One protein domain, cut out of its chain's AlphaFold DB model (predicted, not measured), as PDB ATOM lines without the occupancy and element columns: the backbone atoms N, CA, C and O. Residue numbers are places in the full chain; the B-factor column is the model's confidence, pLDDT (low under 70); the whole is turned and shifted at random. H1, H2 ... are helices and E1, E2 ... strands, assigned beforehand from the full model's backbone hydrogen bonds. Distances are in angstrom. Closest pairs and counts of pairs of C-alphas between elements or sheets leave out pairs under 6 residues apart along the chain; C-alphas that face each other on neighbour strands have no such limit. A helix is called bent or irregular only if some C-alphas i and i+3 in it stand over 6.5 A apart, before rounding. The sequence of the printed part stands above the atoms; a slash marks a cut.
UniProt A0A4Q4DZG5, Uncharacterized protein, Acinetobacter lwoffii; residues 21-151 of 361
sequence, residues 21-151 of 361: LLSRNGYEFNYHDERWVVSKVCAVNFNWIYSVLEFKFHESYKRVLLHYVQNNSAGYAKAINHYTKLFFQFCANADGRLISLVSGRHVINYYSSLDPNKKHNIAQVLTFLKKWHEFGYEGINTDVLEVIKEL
ATOM      1  N   LEU A  21     293.367 228.639 395.287       94.31
ATOM      2  CA  LEU A  21     292.700 229.940 395.286       94.31
ATOM      3  C   LEU A  21     292.577 230.480 396.711       94.31
ATOM      4  O   LEU A  21     292.567 229.728 397.683       94.31
ATOM      5  N   LEU A  22     292.433 231.801 396.830       92.50
ATOM      6  CA  LEU A  22     292.218 232.479 398.105       92.50
ATOM      7  C   LEU A  22     290.764 232.917 398.253       92.50
ATOM      8  O   LEU A  22     290.172 233.511 397.352       92.50
ATOM      9  N   SER A  23     290.189 232.663 399.424       92.44
ATOM     10  CA  SER A  23     288.918 233.266 399.830       92.44
ATOM     11  C   SER A  23     289.102 234.748 400.161       92.44
ATOM     12  O   SER A  23     290.211 235.202 400.447       92.44
ATOM     13  N   ARG A  24     288.001 235.506 400.243       86.75
ATOM     14  CA  ARG A  24     288.030 236.909 400.700       86.75
ATOM     15  C   ARG A  24     288.735 237.078 402.053       86.75
ATOM     16  O   ARG A  24     289.310 238.122 402.342       86.75
ATOM     17  N   ASN A  25     288.623 236.066 402.908       82.94
ATOM     18  CA  ASN A  25     289.188 236.046 404.250       82.94
ATOM     19  C   ASN A  25     290.667 235.618 404.280       82.94
ATOM     20  O   ASN A  25     291.210 235.500 405.373       82.94
ATOM     21  N   GLY A  26     291.305 235.388 403.127       86.12
ATOM     22  CA  GLY A  26     292.723 235.024 403.024       86.12
ATOM     23  C   GLY A  26     293.020 233.537 403.226       86.12
ATOM     24  O   GLY A  26     294.180 233.164 403.325       86.12
ATOM     25  N   TYR A  27     291.996 232.682 403.292       89.88
ATOM     26  CA  TYR A  27     292.178 231.233 403.428       89.88
ATOM     27  C   TYR A  27     292.369 230.593 402.055       89.88
ATOM     28  O   TYR A  27     291.514 230.794 401.185       89.88
ATOM     29  N   GLU A  28     293.459 229.840 401.900       92.88
ATOM     30  CA  GLU A  28     293.767 229.032 400.718       92.88
ATOM     31  C   GLU A  28     292.912 227.760 400.680       92.88
ATOM     32  O   GLU A  28     292.713 227.093 401.698       92.88
ATOM     33  N   PHE A  29     292.408 227.420 399.497       94.06
ATOM     34  CA  PHE A  29     291.720 226.163 399.219       94.06
ATOM     35  C   PHE A  29     292.017 225.709 397.788       94.06
ATOM     36  O   PHE A  29     292.281 226.537 396.915       94.06
ATOM     37  N   ASN A  30     291.954 224.403 397.523       94.44
ATOM     38  CA  ASN A  30     292.022 223.892 396.158       94.44
ATOM     39  C   ASN A  30     290.624 223.941 395.524       94.44
ATOM     40  O   ASN A  30     289.655 223.425 396.085       94.44
ATOM     41  N   TYR A  31     290.515 224.563 394.352       94.56
ATOM     42  CA  TYR A  31     289.270 224.683 393.600       94.56
ATOM     43  C   TYR A  31     288.611 223.321 393.341       94.56
ATOM     44  O   TYR A  31     287.391 223.177 393.456       94.56
ATOM     45  N   HIS A  32     289.405 222.288 393.071       92.75
ATOM     46  CA  HIS A  32     288.882 220.964 392.745       92.75
ATOM     47  C   HIS A  32     288.379 220.174 393.954       92.75
ATOM     48  O   HIS A  32     287.660 219.200 393.757       92.75
ATOM     49  N   ASP A  33     288.643 220.624 395.181       94.25
ATOM     50  CA  ASP A  33     288.163 219.933 396.374       94.25
ATOM     51  C   ASP A  33     286.635 220.005 396.506       94.25
ATOM     52  O   ASP A  33     285.979 220.989 396.143       94.25
ATOM     53  N   GLU A  34     286.071 218.979 397.142       93.50
ATOM     54  CA  GLU A  34     284.655 218.916 397.529       93.50
ATOM     55  C   GLU A  34     284.313 219.788 398.739       93.50
ATOM     56  O   GLU A  34     283.149 219.937 399.136       93.50
ATOM     57  N   ARG A  35     285.334 220.369 399.366       95.56
ATOM     58  CA  ARG A  35     285.198 221.220 400.538       95.56
ATOM     59  C   ARG A  35     286.215 222.348 400.495       95.56
ATOM     60  O   ARG A  35     287.395 222.131 400.725       95.56
ATOM     61  N   TRP A  36     285.731 223.574 400.340       97.12
ATOM     62  CA  TRP A  36     286.556 224.772 400.452       97.12
ATOM     63  C   TRP A  36     286.489 225.320 401.872       97.12
ATOM     64  O   TRP A  36     285.413 225.694 402.352       97.12
ATOM     65  N   VAL A  37     287.628 225.377 402.560       94.75
ATOM     66  CA  VAL A  37     287.755 226.077 403.846       94.75
ATOM     67  C   VAL A  37     287.978 227.556 403.550       94.75
ATOM     68  O   VAL A  37     288.979 227.935 402.961       94.75
ATOM     69  N   VAL A  38     287.018 228.401 403.928       92.44
ATOM     70  CA  VAL A  38     286.970 229.810 403.486       92.44
ATOM     71  C   VAL A  38     287.110 230.808 404.635       92.44
ATOM     72  O   VAL A  38     287.075 232.013 404.426       92.44
ATOM     73  N   SER A  39     287.197 230.321 405.873       89.56
ATOM     74  CA  SER A  39     287.592 231.076 407.069       89.56
ATOM     75  C   SER A  39     287.856 230.103 408.219       89.56
ATOM     76  O   SER A  39     287.508 228.925 408.119       89.56
ATOM     77  N   LYS A  40     288.298 230.623 409.371       85.88
ATOM     78  CA  LYS A  40     288.462 229.871 410.626       85.88
ATOM     79  C   LYS A  40     287.264 228.997 411.023       85.88
ATOM     80  O   LYS A  40     287.448 227.983 411.687       85.88
ATOM     81  N   VAL A  41     286.040 229.421 410.693       86.19
ATOM     82  CA  VAL A  41     284.790 228.799 411.183       86.19
ATOM     83  C   VAL A  41     283.803 228.420 410.076       86.19
ATOM     84  O   VAL A  41     282.724 227.896 410.356       86.19
ATOM     85  N   CYS A  42     284.130 228.684 408.809       89.81
ATOM     86  CA  CYS A  42     283.239 228.400 407.684       89.81
ATOM     87  C   CYS A  42     283.946 227.599 406.597       89.81
ATOM     88  O   CYS A  42     285.060 227.921 406.191       89.81
ATOM     89  N   ALA A  43     283.216 226.622 406.069       94.19
ATOM     90  CA  ALA A  43     283.554 225.906 404.854       94.19
ATOM     91  C   ALA A  43     282.316 225.811 403.952       94.19
ATOM     92  O   ALA A  43     281.181 225.829 404.442       94.19
ATOM     93  N   VAL A  44     282.551 225.698 402.650       96.19
ATOM     94  CA  VAL A  44     281.551 225.418 401.615       96.19
ATOM     95  C   VAL A  44     281.789 223.988 401.138       96.19
ATOM     96  O   VAL A  44     282.928 223.622 400.876       96.19
ATOM     97  N   ASN A  45     280.744 223.162 401.091       95.94
ATOM     98  CA  ASN A  45     280.836 221.757 400.688       95.94
ATOM     99  C   ASN A  45     279.948 221.503 399.467       95.94
ATOM    100  O   ASN A  45     278.857 222.081 399.393       95.94
ATOM    101  N   PHE A  46     280.417 220.646 398.561       96.25
ATOM    102  CA  PHE A  46     279.808 220.392 397.258       96.25
ATOM    103  C   PHE A  46     279.279 218.966 397.085       96.25
ATOM    104  O   PHE A  46     278.427 218.778 396.233       96.25
ATOM    105  N   ASN A  47     279.610 218.011 397.964       95.38
ATOM    106  CA  ASN A  47     279.170 216.604 397.866       95.38
ATOM    107  C   ASN A  47     277.662 216.405 397.627       95.38
ATOM    108  O   ASN A  47     277.230 215.401 397.073       95.38
ATOM    109  N   TRP A  48     276.824 217.336 398.078       95.50
ATOM    110  CA  TRP A  48     275.380 217.233 397.891       95.50
ATOM    111  C   TRP A  48     274.934 217.491 396.442       95.50
ATOM    112  O   TRP A  48     273.858 217.018 396.077       95.50
ATOM    113  N   ILE A  49     275.720 218.188 395.609       96.56
ATOM    114  CA  ILE A  49     275.327 218.535 394.232       96.56
ATOM    115  C   ILE A  49     275.143 217.291 393.361       96.56
ATOM    116  O   ILE A  49     274.227 217.259 392.544       96.56
ATOM    117  N   TYR A  50     275.931 216.235 393.602       95.88
ATOM    118  CA  TYR A  50     275.859 214.967 392.867       95.88
ATOM    119  C   TYR A  50     274.496 214.275 392.975       95.88
ATOM    120  O   TYR A  50     274.132 213.496 392.103       95.88
ATOM    121  N   SER A  51     273.737 214.566 394.035       95.81
ATOM    122  CA  SER A  51     272.417 213.972 394.274       95.81
ATOM    123  C   SER A  51     271.250 214.776 393.697       95.81
ATOM    124  O   SER A  51     270.118 214.306 393.740       95.81
ATOM    125  N   VAL A  52     271.496 215.992 393.193       97.44
ATOM    126  CA  VAL A  52     270.418 216.926 392.810       97.44
ATOM    127  C   VAL A  52     270.639 217.645 391.482       97.44
ATOM    128  O   VAL A  52     269.672 218.119 390.896       97.44
ATOM    129  N   LEU A  53     271.875 217.736 390.990       96.38
ATOM    130  CA  LEU A  53     272.227 218.395 389.730       96.38
ATOM    131  C   LEU A  53     272.808 217.388 388.740       96.38
ATOM    132  O   LEU A  53     273.619 216.541 389.116       96.38
ATOM    133  N   GLU A  54     272.467 217.536 387.458       96.81
ATOM    134  CA  GLU A  54     273.184 216.831 386.394       96.81
ATOM    135  C   GLU A  54     274.664 217.241 386.345       96.81
ATOM    136  O   GLU A  54     275.016 218.397 386.594       96.81
ATOM    137  N   PHE A  55     275.529 216.294 385.966       95.31
ATOM    138  CA  PHE A  55     276.989 216.449 385.984       95.31
ATOM    139  C   PHE A  55     277.492 217.697 385.242       95.31
ATOM    140  O   PHE A  55     278.365 218.406 385.737       95.31
ATOM    141  N   LYS A  56     276.883 218.028 384.096       94.69
ATOM    142  CA  LYS A  56     277.259 219.200 383.288       94.69
ATOM    143  C   LYS A  56     277.128 220.546 384.019       94.69
ATOM    144  O   LYS A  56     277.765 221.508 383.610       94.69
ATOM    145  N   PHE A  57     276.353 220.626 385.106       95.25
ATOM    146  CA  PHE A  57     276.149 221.863 385.873       95.25
ATOM    147  C   PHE A  57     277.011 221.979 387.126       95.25
ATOM    148  O   PHE A  57     276.989 223.024 387.781       95.25
ATOM    149  N   HIS A  58     277.762 220.937 387.488       95.56
ATOM    150  CA  HIS A  58     278.571 220.942 388.710       95.56
ATOM    151  C   HIS A  58     279.630 222.045 388.665       95.56
ATOM    152  O   HIS A  58     279.782 222.803 389.623       95.56
ATOM    153  N   GLU A  59     280.290 222.198 387.518       94.88
ATOM    154  CA  GLU A  59     281.297 223.236 387.302       94.88
ATOM    155  C   GLU A  59     280.686 224.644 387.344       94.88
ATOM    156  O   GLU A  59     281.190 225.523 388.042       94.88
ATOM    157  N   SER A  60     279.551 224.859 386.671       95.81
ATOM    158  CA  SER A  60     278.828 226.136 386.711       95.81
ATOM    159  C   SER A  60     278.431 226.513 388.140       95.81
ATOM    160  O   SER A  60     278.669 227.643 388.567       95.81
ATOM    161  N   TYR A  61     277.913 225.555 388.918       97.00
ATOM    162  CA  TYR A  61     277.589 225.766 390.327       97.00
ATOM    163  C   TYR A  61     278.823 226.211 391.126       97.00
ATOM    164  O   TYR A  61     278.771 227.218 391.843       97.00
ATOM    165  N   LYS A  62     279.947 225.484 390.990       96.94
ATOM    166  CA  LYS A  62     281.204 225.793 391.691       96.94
ATOM    167  C   LYS A  62     281.730 227.178 391.317       96.94
ATOM    168  O   LYS A  62     282.068 227.938 392.222       96.94
ATOM    169  N   ARG A  63     281.708 227.568 390.038       96.56
ATOM    170  CA  ARG A  63     282.142 228.906 389.584       96.56
ATOM    171  C   ARG A  63     281.294 230.038 390.152       96.56
ATOM    172  O   ARG A  63     281.831 231.057 390.588       96.56
ATOM    173  N   VAL A  64     279.975 229.861 390.214       97.69
ATOM    174  CA  VAL A  64     279.096 230.863 390.830       97.69
ATOM    175  C   VAL A  64     279.363 230.959 392.335       97.69
ATOM    176  O   VAL A  64     279.440 232.061 392.877       97.69
ATOM    177  N   LEU A  65     279.567 229.831 393.027       97.38
ATOM    178  CA  LEU A  65     279.928 229.852 394.449       97.38
ATOM    179  C   LEU A  65     281.305 230.475 394.698       97.38
ATOM    180  O   LEU A  65     281.469 231.201 395.682       97.38
ATOM    181  N   LEU A  66     282.268 230.244 393.804       97.38
ATOM    182  CA  LEU A  66     283.610 230.817 393.874       97.38
ATOM    183  C   LEU A  66     283.557 232.345 393.916       97.38
ATOM    184  O   LEU A  66     284.210 232.954 394.765       97.38
ATOM    185  N   HIS A  67     282.699 232.963 393.097       96.69
ATOM    186  CA  HIS A  67     282.472 234.408 393.139       96.69
ATOM    187  C   HIS A  67     282.114 234.891 394.552       96.69
ATOM    188  O   HIS A  67     282.723 235.841 395.046       96.69
ATOM    189  N   TYR A  68     281.181 234.227 395.239       95.94
ATOM    190  CA  TYR A  68     280.797 234.611 396.601       95.94
ATOM    191  C   TYR A  68     281.898 234.345 397.628       95.94
ATOM    192  O   TYR A  68     282.057 235.124 398.567       95.94
ATOM    193  N   VAL A  69     282.666 233.270 397.462       95.19
ATOM    194  CA  VAL A  69     283.795 232.940 398.343       95.19
ATOM    195  C   VAL A  69     284.913 233.982 398.249       95.19
ATOM    196  O   VAL A  69     285.509 234.333 399.270       95.19
ATOM    197  N   GLN A  70     285.177 234.510 397.055       93.38
ATOM    198  CA  GLN A  70     286.232 235.499 396.819       93.38
ATOM    199  C   GLN A  70     285.786 236.937 397.113       93.38
ATOM    200  O   GLN A  70     286.589 237.756 397.557       93.38
ATOM    201  N   ASN A  71     284.504 237.259 396.912       90.31
ATOM    202  CA  ASN A  71     284.031 238.647 396.955       90.31
ATOM    203  C   ASN A  71     283.190 238.988 398.189       90.31
ATOM    204  O   ASN A  71     283.060 240.169 398.528       90.31
ATOM    205  N   ASN A  72     282.673 238.004 398.928       90.81
ATOM    206  CA  ASN A  72     281.804 238.228 400.086       90.81
ATOM    207  C   ASN A  72     282.383 237.608 401.364       90.81
ATOM    208  O   ASN A  72     283.331 236.834 401.344       90.81
ATOM    209  N   SER A  73     281.816 237.970 402.520       87.00
ATOM    210  CA  SER A  73     282.205 237.356 403.797       87.00
ATOM    211  C   SER A  73     281.959 235.845 403.774       87.00
ATOM    212  O   SER A  73     280.894 235.423 403.314       87.00
ATOM    213  N   ALA A  74     282.843 235.059 404.388       89.69
ATOM    214  CA  ALA A  74     282.717 233.602 404.483       89.69
ATOM    215  C   ALA A  74     281.331 233.107 404.957       89.69
ATOM    216  O   ALA A  74     280.775 232.165 404.392       89.69
ATOM    217  N   GLY A  75     280.723 233.780 405.943       89.38
ATOM    218  CA  GLY A  75     279.375 233.442 406.422       89.38
ATOM    219  C   GLY A  75     278.275 233.646 405.372       89.38
ATOM    220  O   GLY A  75     277.321 232.876 405.325       89.38
ATOM    221  N   TYR A  76     278.427 234.639 404.491       90.50
ATOM    222  CA  TYR A  76     277.493 234.878 403.389       90.50
ATOM    223  C   TYR A  76     277.631 233.812 402.300       90.50
ATOM    224  O   TYR A  76     276.622 233.259 401.878       90.50
ATOM    225  N   ALA A  77     278.859 233.458 401.906       94.19
ATOM    226  CA  ALA A  77     279.097 232.369 400.957       94.19
ATOM    227  C   ALA A  77     278.548 231.025 401.477       94.19
ATOM    228  O   ALA A  77     277.854 230.311 400.754       94.19
ATOM    229  N   LYS A  78     278.764 230.722 402.769       94.94
ATOM    230  CA  LYS A  78     278.174 229.551 403.442       94.94
ATOM    231  C   LYS A  78     276.642 229.584 403.409       94.94
ATOM    232  O   LYS A  78     276.027 228.556 403.136       94.94
ATOM    233  N   ALA A  79     276.031 230.740 403.678       93.62
ATOM    234  CA  ALA A  79     274.579 230.899 403.639       93.62
ATOM    235  C   ALA A  79     274.018 230.696 402.225       93.62
ATOM    236  O   ALA A  79     273.051 229.956 402.076       93.62
ATOM    237  N   ILE A  80     274.645 231.288 401.198       96.31
ATOM    238  CA  ILE A  80     274.287 231.058 399.790       96.31
ATOM    239  C   ILE A  80     274.277 229.557 399.503       96.31
ATOM    240  O   ILE A  80     273.225 229.039 399.150       96.31
ATOM    241  N   ASN A  81     275.386 228.855 399.773       97.62
ATOM    242  CA  ASN A  81     275.499 227.415 399.516       97.62
ATOM    243  C   ASN A  81     274.454 226.572 400.262       97.62
ATOM    244  O   ASN A  81     273.960 225.574 399.750       97.62
ATOM    245  N   HIS A  82     274.145 226.944 401.505       96.94
ATOM    246  CA  HIS A  82     273.163 226.230 402.311       96.94
ATOM    247  C   HIS A  82     271.748 226.375 401.743       96.94
ATOM    248  O   HIS A  82     271.045 225.379 401.585       96.94
ATOM    249  N   TYR A  83     271.321 227.596 401.420       97.06
ATOM    250  CA  TYR A  83     269.960 227.825 400.936       97.06
ATOM    251  C   TYR A  83     269.755 227.334 399.502       97.06
ATOM    252  O   TYR A  83     268.676 226.839 399.183       97.06
ATOM    253  N   THR A  84     270.778 227.405 398.649       97.31
ATOM    254  CA  THR A  84     270.729 226.806 397.308       97.31
ATOM    255  C   THR A  84     270.698 225.285 397.378       97.31
ATOM    256  O   THR A  84     269.935 224.682 396.632       97.31
ATOM    257  N   LYS A  85     271.426 224.655 398.313       97.81
ATOM    258  CA  LYS A  85     271.291 223.216 398.587       97.81
ATOM    259  C   LYS A  85     269.839 222.837 398.870       97.81
ATOM    260  O   LYS A  85     269.321 221.930 398.228       97.81
ATOM    261  N   LEU A  86     269.186 223.536 399.800       97.56
ATOM    262  CA  LEU A  86     267.786 223.263 400.149       97.56
ATOM    263  C   LEU A  86     266.851 223.440 398.946       97.56
ATOM    264  O   LEU A  86     265.979 222.605 398.722       97.56
ATOM    265  N   PHE A  87     267.070 224.486 398.147       98.00
ATOM    266  CA  PHE A  87     266.327 224.714 396.910       98.00
ATOM    267  C   PHE A  87     266.491 223.564 395.909       98.00
ATOM    268  O   PHE A  87     265.496 223.002 395.461       98.00
ATOM    269  N   PHE A  88     267.724 223.172 395.579       98.12
ATOM    270  CA  PHE A  88     267.964 222.108 394.600       98.12
ATOM    271  C   PHE A  88     267.482 220.742 395.091       98.12
ATOM    272  O   PHE A  88     266.944 219.982 394.293       98.12
ATOM    273  N   GLN A  89     267.598 220.449 396.390       98.00
ATOM    274  CA  GLN A  89     267.012 219.245 396.990       98.00
ATOM    275  C   GLN A  89     265.487 219.227 396.857       98.00
ATOM    276  O   GLN A  89     264.924 218.210 396.462       98.00
ATOM    277  N   PHE A  90     264.818 220.348 397.135       97.88
ATOM    278  CA  PHE A  90     263.374 220.464 396.940       97.88
ATOM    279  C   PHE A  90     262.981 220.235 395.477       97.88
ATOM    280  O   PHE A  90     262.088 219.437 395.204       97.88
ATOM    281  N   CYS A  91     263.665 220.897 394.540       97.81
ATOM    282  CA  CYS A  91     263.374 220.774 393.115       97.81
ATOM    283  C   CYS A  91     263.597 219.344 392.610       97.81
ATOM    284  O   CYS A  91     262.718 218.802 391.951       97.81
ATOM    285  N   ALA A  92     264.732 218.720 392.944       97.44
ATOM    286  CA  ALA A  92     265.048 217.360 392.504       97.44
ATOM    287  C   ALA A  92     264.036 216.338 393.042       97.44
ATOM    288  O   ALA A  92     263.590 215.458 392.309       97.44
ATOM    289  N   ASN A  93     263.612 216.498 394.301       97.25
ATOM    290  CA  ASN A  93     262.573 215.659 394.894       97.25
ATOM    291  C   ASN A  93     261.213 215.856 394.212       97.25
ATOM    292  O   ASN A  93     260.514 214.880 393.964       97.25
ATOM    293  N   ALA A  94     260.837 217.101 393.903       96.12
ATOM    294  CA  ALA A  94     259.572 217.409 393.236       96.12
ATOM    295  C   ALA A  94     259.527 216.902 391.784       96.12
ATOM    296  O   ALA A  94     258.473 216.476 391.318       96.12
ATOM    297  N   ASP A  95     260.661 216.935 391.081       95.94
ATOM    298  CA  ASP A  95     260.783 216.449 389.704       95.94
ATOM    299  C   ASP A  95     261.051 214.934 389.623       95.94
ATOM    300  O   ASP A  95     260.915 214.346 388.550       95.94
ATOM    301  N   GLY A  96     261.449 214.297 390.731       96.50
ATOM    302  CA  GLY A  96     261.808 212.876 390.787       96.50
ATOM    303  C   GLY A  96     263.088 212.525 390.018       96.50
ATOM    304  O   GLY A  96     263.293 211.366 389.663       96.50
ATOM    305  N   ARG A  97     263.935 213.516 389.716       96.25
ATOM    306  CA  ARG A  97     265.155 213.365 388.907       96.25
ATOM    307  C   ARG A  97     266.166 214.474 389.196       96.25
ATOM    308  O   ARG A  97     265.847 215.477 389.829       96.25
ATOM    309  N   LEU A  98     267.383 214.305 388.678       97.12
ATOM    310  CA  LEU A  98     268.404 215.353 388.704       97.12
ATOM    311  C   LEU A  98     267.944 216.581 387.909       97.12
ATOM    312  O   LEU A  98     267.340 216.466 386.840       97.12
ATOM    313  N   ILE A  99     268.254 217.765 388.431       97.31
ATOM    314  CA  ILE A  99     267.882 219.026 387.800       97.31
ATOM    315  C   ILE A  99     268.762 219.273 386.580       97.31
ATOM    316  O   ILE A  99     269.982 219.427 386.682       97.31
ATOM    317  N   SER A 100     268.084 219.331 385.434       93.38
ATOM    318  CA  SER A 100     268.667 219.553 384.115       93.38
ATOM    319  C   SER A 100     268.473 220.991 383.601       93.38
ATOM    320  O   SER A 100     269.129 221.417 382.653       93.38
ATOM    321  N   LEU A 101     267.512 221.719 384.181       95.12
ATOM    322  CA  LEU A 101     267.165 223.102 383.858       95.12
ATOM    323  C   LEU A 101     266.308 223.684 384.991       95.12
ATOM    324  O   LEU A 101     265.257 223.136 385.325       95.12
ATOM    325  N   VAL A 102     266.728 224.811 385.559       96.75
ATOM    326  CA  VAL A 102     265.928 225.592 386.506       96.75
ATOM    327  C   VAL A 102     265.018 226.532 385.723       96.75
ATOM    328  O   VAL A 102     265.464 227.206 384.802       96.75
ATOM    329  N   SER A 103     263.753 226.606 386.121       97.12
ATOM    330  CA  SER A 103     262.728 227.459 385.505       97.12
ATOM    331  C   SER A 103     261.961 228.247 386.559       97.12
ATOM    332  O   SER A 103     262.046 227.938 387.753       97.12
ATOM    333  N   GLY A 104     261.177 229.234 386.131       96.12
ATOM    334  CA  GLY A 104     260.334 230.044 387.007       96.12
ATOM    335  C   GLY A 104     259.408 229.200 387.891       96.12
ATOM    336  O   GLY A 104     259.282 229.467 389.089       96.12
ATOM    337  N   ARG A 105     258.865 228.095 387.351       96.81
ATOM    338  CA  ARG A 105     258.046 227.116 388.097       96.81
ATOM    339  C   ARG A 105     258.750 226.602 389.355       96.81
ATOM    340  O   ARG A 105     258.134 226.523 390.414       96.81
ATOM    341  N   HIS A 106     260.039 226.281 389.259       97.94
ATOM    342  CA  HIS A 106     260.817 225.783 390.396       97.94
ATOM    343  C   HIS A 106     260.915 226.829 391.511       97.94
ATOM    344  O   HIS A 106     260.723 226.514 392.686       97.94
ATOM    345  N   VAL A 107     261.164 228.088 391.140       97.00
ATOM    346  CA  VAL A 107     261.270 229.206 392.086       97.00
ATOM    347  C   VAL A 107     259.935 229.466 392.786       97.00
ATOM    348  O   VAL A 107     259.911 229.606 394.008       97.00
ATOM    349  N   ILE A 108     258.827 229.478 392.039       95.50
ATOM    350  CA  ILE A 108     257.476 229.696 392.580       95.50
ATOM    351  C   ILE A 108     257.080 228.566 393.536       95.50
ATOM    352  O   ILE A 108     256.609 228.834 394.645       95.50
ATOM    353  N   ASN A 109     257.308 227.312 393.137       96.44
ATOM    354  CA  ASN A 109     256.968 226.149 393.956       96.44
ATOM    355  C   ASN A 109     257.772 226.133 395.258       96.44
ATOM    356  O   ASN A 109     257.202 225.927 396.327       96.44
ATOM    357  N   TYR A 110     259.076 226.420 395.186       96.75
ATOM    358  CA  TYR A 110     259.904 226.515 396.383       96.75
ATOM    359  C   TYR A 110     259.476 227.680 397.280       96.75
ATOM    360  O   TYR A 110     259.326 227.511 398.482       96.75
ATOM    361  N   TYR A 111     259.214 228.865 396.721       94.38
ATOM    362  CA  TYR A 111     258.736 230.000 397.516       94.38
ATOM    363  C   TYR A 111     257.421 229.704 398.246       94.38
ATOM    364  O   TYR A 111     257.227 230.133 399.385       94.38
ATOM    365  N   SER A 112     256.524 228.976 397.584       93.44
ATOM    366  CA  SER A 112     255.215 228.612 398.125       93.44
ATOM    367  C   SER A 112     255.310 227.552 399.222       93.44
ATOM    368  O   SER A 112     254.475 227.555 400.121       93.44
ATOM    369  N   SER A 113     256.335 226.692 399.190       94.56
ATOM    370  CA  SER A 113     256.568 225.675 400.222       94.56
ATOM    371  C   SER A 113     257.267 226.212 401.476       94.56
ATOM    372  O   SER A 113     257.254 225.552 402.515       94.56
ATOM    373  N   LEU A 114     257.866 227.408 401.415       92.50
ATOM    374  CA  LEU A 114     258.511 228.024 402.574       92.50
ATOM    375  C   LEU A 114     257.493 228.477 403.627       92.50
ATOM    376  O   LEU A 114     256.502 229.145 403.322       92.50
ATOM    377  N   ASP A 115     257.837 228.219 404.891       87.94
ATOM    378  CA  ASP A 115     257.153 228.785 406.055       87.94
ATOM    379  C   ASP A 115     257.010 230.314 405.896       87.94
ATOM    380  O   ASP A 115     258.013 230.987 405.605       87.94
ATOM    381  N   PRO A 116     255.805 230.888 406.103       83.88
ATOM    382  CA  PRO A 116     255.555 232.323 405.981       83.88
ATOM    383  C   PRO A 116     256.576 233.215 406.702       83.88
ATOM    384  O   PRO A 116     256.997 234.233 406.149       83.88
ATOM    385  N   ASN A 117     257.045 232.810 407.885       80.62
ATOM    386  CA  ASN A 117     258.011 233.552 408.701       80.62
ATOM    387  C   ASN A 117     259.454 233.430 408.182       80.62
ATOM    388  O   ASN A 117     260.317 234.247 408.509       80.62
ATOM    389  N   LYS A 118     259.731 232.431 407.339       82.69
ATOM    390  CA  LYS A 118     261.056 232.141 406.766       82.69
ATOM    391  C   LYS A 118     261.140 232.427 405.267       82.69
ATOM    392  O   LYS A 118     262.193 232.208 404.672       82.69
ATOM    393  N   LYS A 119     260.091 232.988 404.654       85.69
ATOM    394  CA  LYS A 119     260.066 233.344 403.222       85.69
ATOM    395  C   LYS A 119     261.228 234.235 402.779       85.69
ATOM    396  O   LYS A 119     261.653 234.154 401.633       85.69
ATOM    397  N   HIS A 120     261.791 235.041 403.679       83.81
ATOM    398  CA  HIS A 120     262.958 235.877 403.392       83.81
ATOM    399  C   HIS A 120     264.238 235.077 403.066       83.81
ATOM    400  O   HIS A 120     265.125 235.610 402.401       83.81
ATOM    401  N   ASN A 121     264.325 233.800 403.458       85.56
ATOM    402  CA  ASN A 121     265.464 232.921 403.153       85.56
ATOM    403  C   ASN A 121     265.609 232.619 401.657       85.56
ATOM    404  O   ASN A 121     266.689 232.254 401.191       85.56
ATOM    405  N   ILE A 122     264.546 232.802 400.866       93.06
ATOM    406  CA  ILE A 122     264.655 232.639 399.416       93.06
ATOM    407  C   ILE A 122     265.614 233.664 398.802       93.06
ATOM    408  O   ILE A 122     266.199 233.397 397.758       93.06
ATOM    409  N   ALA A 123     265.842 234.812 399.451       91.69
ATOM    410  CA  ALA A 123     266.691 235.877 398.924       91.69
ATOM    411  C   ALA A 123     268.100 235.386 398.546       91.69
ATOM    412  O   ALA A 123     268.659 235.840 397.545       91.69
ATOM    413  N   GLN A 124     268.664 234.436 399.303       93.44
ATOM    414  CA  GLN A 124     269.963 233.834 398.988       93.44
ATOM    415  C   GLN A 124     269.913 233.002 397.700       93.44
ATOM    416  O   GLN A 124     270.803 233.124 396.862       93.44
ATOM    417  N   VAL A 125     268.840 232.231 397.507       96.50
ATOM    418  CA  VAL A 125     268.600 231.444 396.290       96.50
ATOM    419  C   VAL A 125     268.456 232.365 395.082       96.50
ATOM    420  O   VAL A 125     269.172 232.201 394.101       96.50
ATOM    421  N   LEU A 126     267.599 233.390 395.166       95.50
ATOM    422  CA  LEU A 126     267.377 234.321 394.050       95.50
ATOM    423  C   LEU A 126     268.662 235.065 393.670       95.50
ATOM    424  O   LEU A 126     268.924 235.288 392.492       95.50
ATOM    425  N   THR A 127     269.471 235.441 394.667       94.81
ATOM    426  CA  THR A 127     270.767 236.098 394.444       94.81
ATOM    427  C   THR A 127     271.721 235.184 393.678       94.81
ATOM    428  O   THR A 127     272.359 235.636 392.730       94.81
ATOM    429  N   PHE A 128     271.773 233.906 394.050       97.56
ATOM    430  CA  PHE A 128     272.602 232.910 393.385       97.56
ATOM    431  C   PHE A 128     272.148 232.626 391.948       97.56
ATOM    432  O   PHE A 128     272.968 232.686 391.037       97.56
ATOM    433  N   LEU A 129     270.849 232.389 391.722       97.19
ATOM    434  CA  LEU A 129     270.306 232.111 390.384       97.19
ATOM    435  C   LEU A 129     270.503 233.295 389.427       97.19
ATOM    436  O   LEU A 129     270.895 233.100 388.280       97.19
ATOM    437  N   LYS A 130     270.316 234.531 389.918       95.62
ATOM    438  CA  LYS A 130     270.651 235.753 389.170       95.62
ATOM    439  C   LYS A 130     272.110 235.764 388.731       95.62
ATOM    440  O   LYS A 130     272.385 236.029 387.568       95.62
ATOM    441  N   LYS A 131     273.036 235.469 389.650       97.12
ATOM    442  CA  LYS A 131     274.473 235.476 389.355       97.12
ATOM    443  C   LYS A 131     274.872 234.351 388.393       97.12
ATOM    444  O   LYS A 131     275.706 234.581 387.530       97.12
ATOM    445  N   TRP A 132     274.250 233.176 388.503       97.69
ATOM    446  CA  TRP A 132     274.445 232.073 387.556       97.69
ATOM    447  C   TRP A 132     274.064 232.484 386.137       97.69
ATOM    448  O   TRP A 132     274.870 232.335 385.223       97.69
ATOM    449  N   HIS A 133     272.873 233.060 385.965       95.31
ATOM    450  CA  HIS A 133     272.430 233.551 384.664       95.31
ATOM    451  C   HIS A 133     273.314 234.703 384.152       95.31
ATOM    452  O   HIS A 133     273.641 234.750 382.973       95.31
ATOM    453  N   GLU A 134     273.723 235.637 385.015       94.88
ATOM    454  CA  GLU A 134     274.613 236.757 384.655       94.88
ATOM    455  C   GLU A 134     275.971 236.284 384.117       94.88
ATOM    456  O   GLU A 134     276.524 236.912 383.219       94.88
ATOM    457  N   PHE A 135     276.493 235.162 384.619       96.31
ATOM    458  CA  PHE A 135     277.717 234.545 384.100       96.31
ATOM    459  C   PHE A 135     277.532 233.809 382.767       96.31
ATOM    460  O   PHE A 135     278.517 233.346 382.197       96.31
ATOM    461  N   GLY A 136     276.302 233.708 382.256       94.50
ATOM    462  CA  GLY A 136     276.013 233.085 380.964       94.50
ATOM    463  C   GLY A 136     276.180 231.565 380.957       94.50
ATOM    464  O   GLY A 136     276.316 230.972 379.891       94.50
ATOM    465  N   TYR A 137     276.198 230.922 382.127       94.94
ATOM    466  CA  TYR A 137     276.260 229.466 382.211       94.94
ATOM    467  C   TYR A 137     274.898 228.839 381.917       94.94
ATOM    468  O   TYR A 137     273.858 229.352 382.334       94.94
ATOM    469  N   GLU A 138     274.912 227.680 381.263       93.38
ATOM    470  CA  GLU A 138     273.707 226.888 381.031       93.38
ATOM    471  C   GLU A 138     273.046 226.443 382.349       93.38
ATOM    472  O   GLU A 138     273.681 226.378 383.406       93.38
ATOM    473  N   GLY A 139     271.759 226.089 382.270       91.69
ATOM    474  CA  GLY A 139     271.015 225.475 383.374       91.69
ATOM    475  C   GLY A 139     269.998 226.387 384.058       91.69
ATOM    476  O   GLY A 139     269.220 225.890 384.869       91.69
ATOM    477  N   ILE A 140     269.935 227.674 383.704       95.31
ATOM    478  CA  ILE A 140     268.907 228.618 384.169       95.31
ATOM    479  C   ILE A 140     268.107 229.124 382.965       95.31
ATOM    480  O   ILE A 140     268.672 229.727 382.058       95.31
ATOM    481  N   ASN A 141     266.797 228.889 382.960       95.50
ATOM    482  CA  ASN A 141     265.889 229.435 381.957       95.50
ATOM    483  C   ASN A 141     265.654 230.942 382.203       95.50
ATOM    484  O   ASN A 141     265.727 231.421 383.337       95.50
ATOM    485  N   THR A 142     265.387 231.700 381.141       91.94
ATOM    486  CA  THR A 142     265.220 233.161 381.171       91.94
ATOM    487  C   THR A 142     263.994 233.596 381.978       91.94
ATOM    488  O   THR A 142     264.042 234.633 382.645       91.94
ATOM    489  N   ASP A 143     262.945 232.766 382.013       94.50
ATOM    490  CA  ASP A 143     261.718 232.974 382.802       94.50
ATOM    491  C   ASP A 143     261.986 233.108 384.318       94.50
ATOM    492  O   ASP A 143     261.231 233.748 385.052       94.50
ATOM    493  N   VAL A 144     263.108 232.567 384.809       94.88
ATOM    494  CA  VAL A 144     263.540 232.711 386.205       94.88
ATOM    495  C   VAL A 144     263.747 234.179 386.572       94.88
ATOM    496  O   VAL A 144     263.386 234.589 387.676       94.88
ATOM    497  N   LEU A 145     264.314 234.996 385.680       92.81
ATOM    498  CA  LEU A 145     264.578 236.406 385.980       92.81
ATOM    499  C   LEU A 145     263.290 237.222 386.105       92.81
ATOM    500  O   LEU A 145     263.220 238.113 386.957       92.81
ATOM    501  N   GLU A 146     262.280 236.893 385.301       92.44
ATOM    502  CA  GLU A 146     260.950 237.502 385.357       92.44
ATOM    503  C   GLU A 146     260.290 237.199 386.703       92.44
ATOM    504  O   GLU A 146     259.945 238.122 387.443       92.44
ATOM    505  N   VAL A 147     260.274 235.922 387.106       93.06
ATOM    506  CA  VAL A 147     259.768 235.511 388.424       93.06
ATOM    507  C   VAL A 147     260.504 236.229 389.551       93.06
ATOM    508  O   VAL A 147     259.872 236.733 390.477       93.06
ATOM    509  N   ILE A 148     261.837 236.322 389.496       90.94
ATOM    510  CA  ILE A 148     262.599 236.999 390.553       90.94
ATOM    511  C   ILE A 148     262.244 238.494 390.639       90.94
ATOM    512  O   ILE A 148     262.271 239.060 391.735       90.94
ATOM    513  N   LYS A 149     261.949 239.151 389.513       87.62
ATOM    514  CA  LYS A 149     261.546 240.566 389.483       87.62
ATOM    515  C   LYS A 149     260.169 240.772 390.121       87.62
ATOM    516  O   LYS A 149     259.971 241.766 390.817       87.62
ATOM    517  N   GLU A 150     259.247 239.844 389.903       88.25
ATOM    518  CA  GLU A 150     257.879 239.911 390.428       88.25
ATOM    519  C   GLU A 150     257.771 239.479 391.896       88.25
ATOM    520  O   GLU A 150     256.908 239.965 392.636       88.25
ATOM    521  N   LEU A 151     258.671 238.603 392.351       85.56
ATOM    522  CA  LEU A 151     258.652 238.072 393.707       85.56
ATOM    523  C   LEU A 151     258.953 239.171 394.745       85.56
ATOM    524  O   LEU A 151     260.102 239.538 395.006       85.56
TER     525      LEU A 151
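This is residues 21 to 151 of the 361 residues of an uncharacterized protein of Acinetobacter lwoffii (UniProt A0A4Q4DZG5). The longest helix, H2, runs through the middle of a mostly helical domain; H1 folds back beside its residues 76 to 81, and H4 crosses it nearly at right angles. A small antiparallel hairpin, E2 and E3, packs on the beginning of H2 at one end, with E1 beyond it, and H3 and H5 lie at the other end. Along the 131 printed residues you meet three named strands, then five named helices. The whole is compact, with a radius of gyration of the C-alphas of 14.3 A and spans of 38 by 32 by 24 A.

Start at E1, residues 28 to 30, which pairs with no named strand. Next, E2, residues 35 to 39, and E3, residues 42 to 45, form an antiparallel hairpin; look for N 36 and O 44, 2.9 A apart and within hydrogen-bond range. H1, residues 55 to 71, and H2, residues 74 to 95, form a helical hairpin at a shallow tilt of 24 degrees, opposite ways; they touch with residues 65 to 69 and 76 to 81 alone, the closest C-alphas being those of Tyr 68 and Ala 77, 5.2 A apart. The closest C-alphas of E3 and H2 are those of Val 44 and Lys 78, 5.6 A apart. H3, residues 104 to 113, touches residues 87 to 91 of H2 alone, about perpendicular at 81 degrees, closest at C-alphas 106 and 91, 6.2 A. H4, residues 116 to 134, touches H2 with residues 121 to 128 alone, about perpendicular at 85 degrees, closest at C-alphas 124 and 80, 5.2 A. H5, residues 143 to 150, touches H3, closest at C-alphas 144 and 104, 4.2 A, and only just touches H4, with 3 pairs of C-alphas within 8 A. Every O i to N i+4 pair is within hydrogen-bond range in H2, H3 and H5, against 10 of 13 in H1 and 9 of 15 in H4.

Find C-alpha 28 at (293.767, 229.032, 400.718), where E1 begins. H1 is 25.7 A long and only just irregular, with C-alphas 56 and 59 7.0 A apart. From C-alpha 74 at (282.717, 233.602, 404.483) H2 runs 31.5 A. H4, 28.9 A, is irregular, with C-alphas 117 and 120 7.6 A apart. H5 ends at C-alpha 150, (257.879, 239.911, 390.428).

The two C-alphas farthest apart, those of Gly 26 and Gly 96, are 40.0 A apart. The printed part has no cut, no link is long, and no printed residue is under 70 in pLDDT.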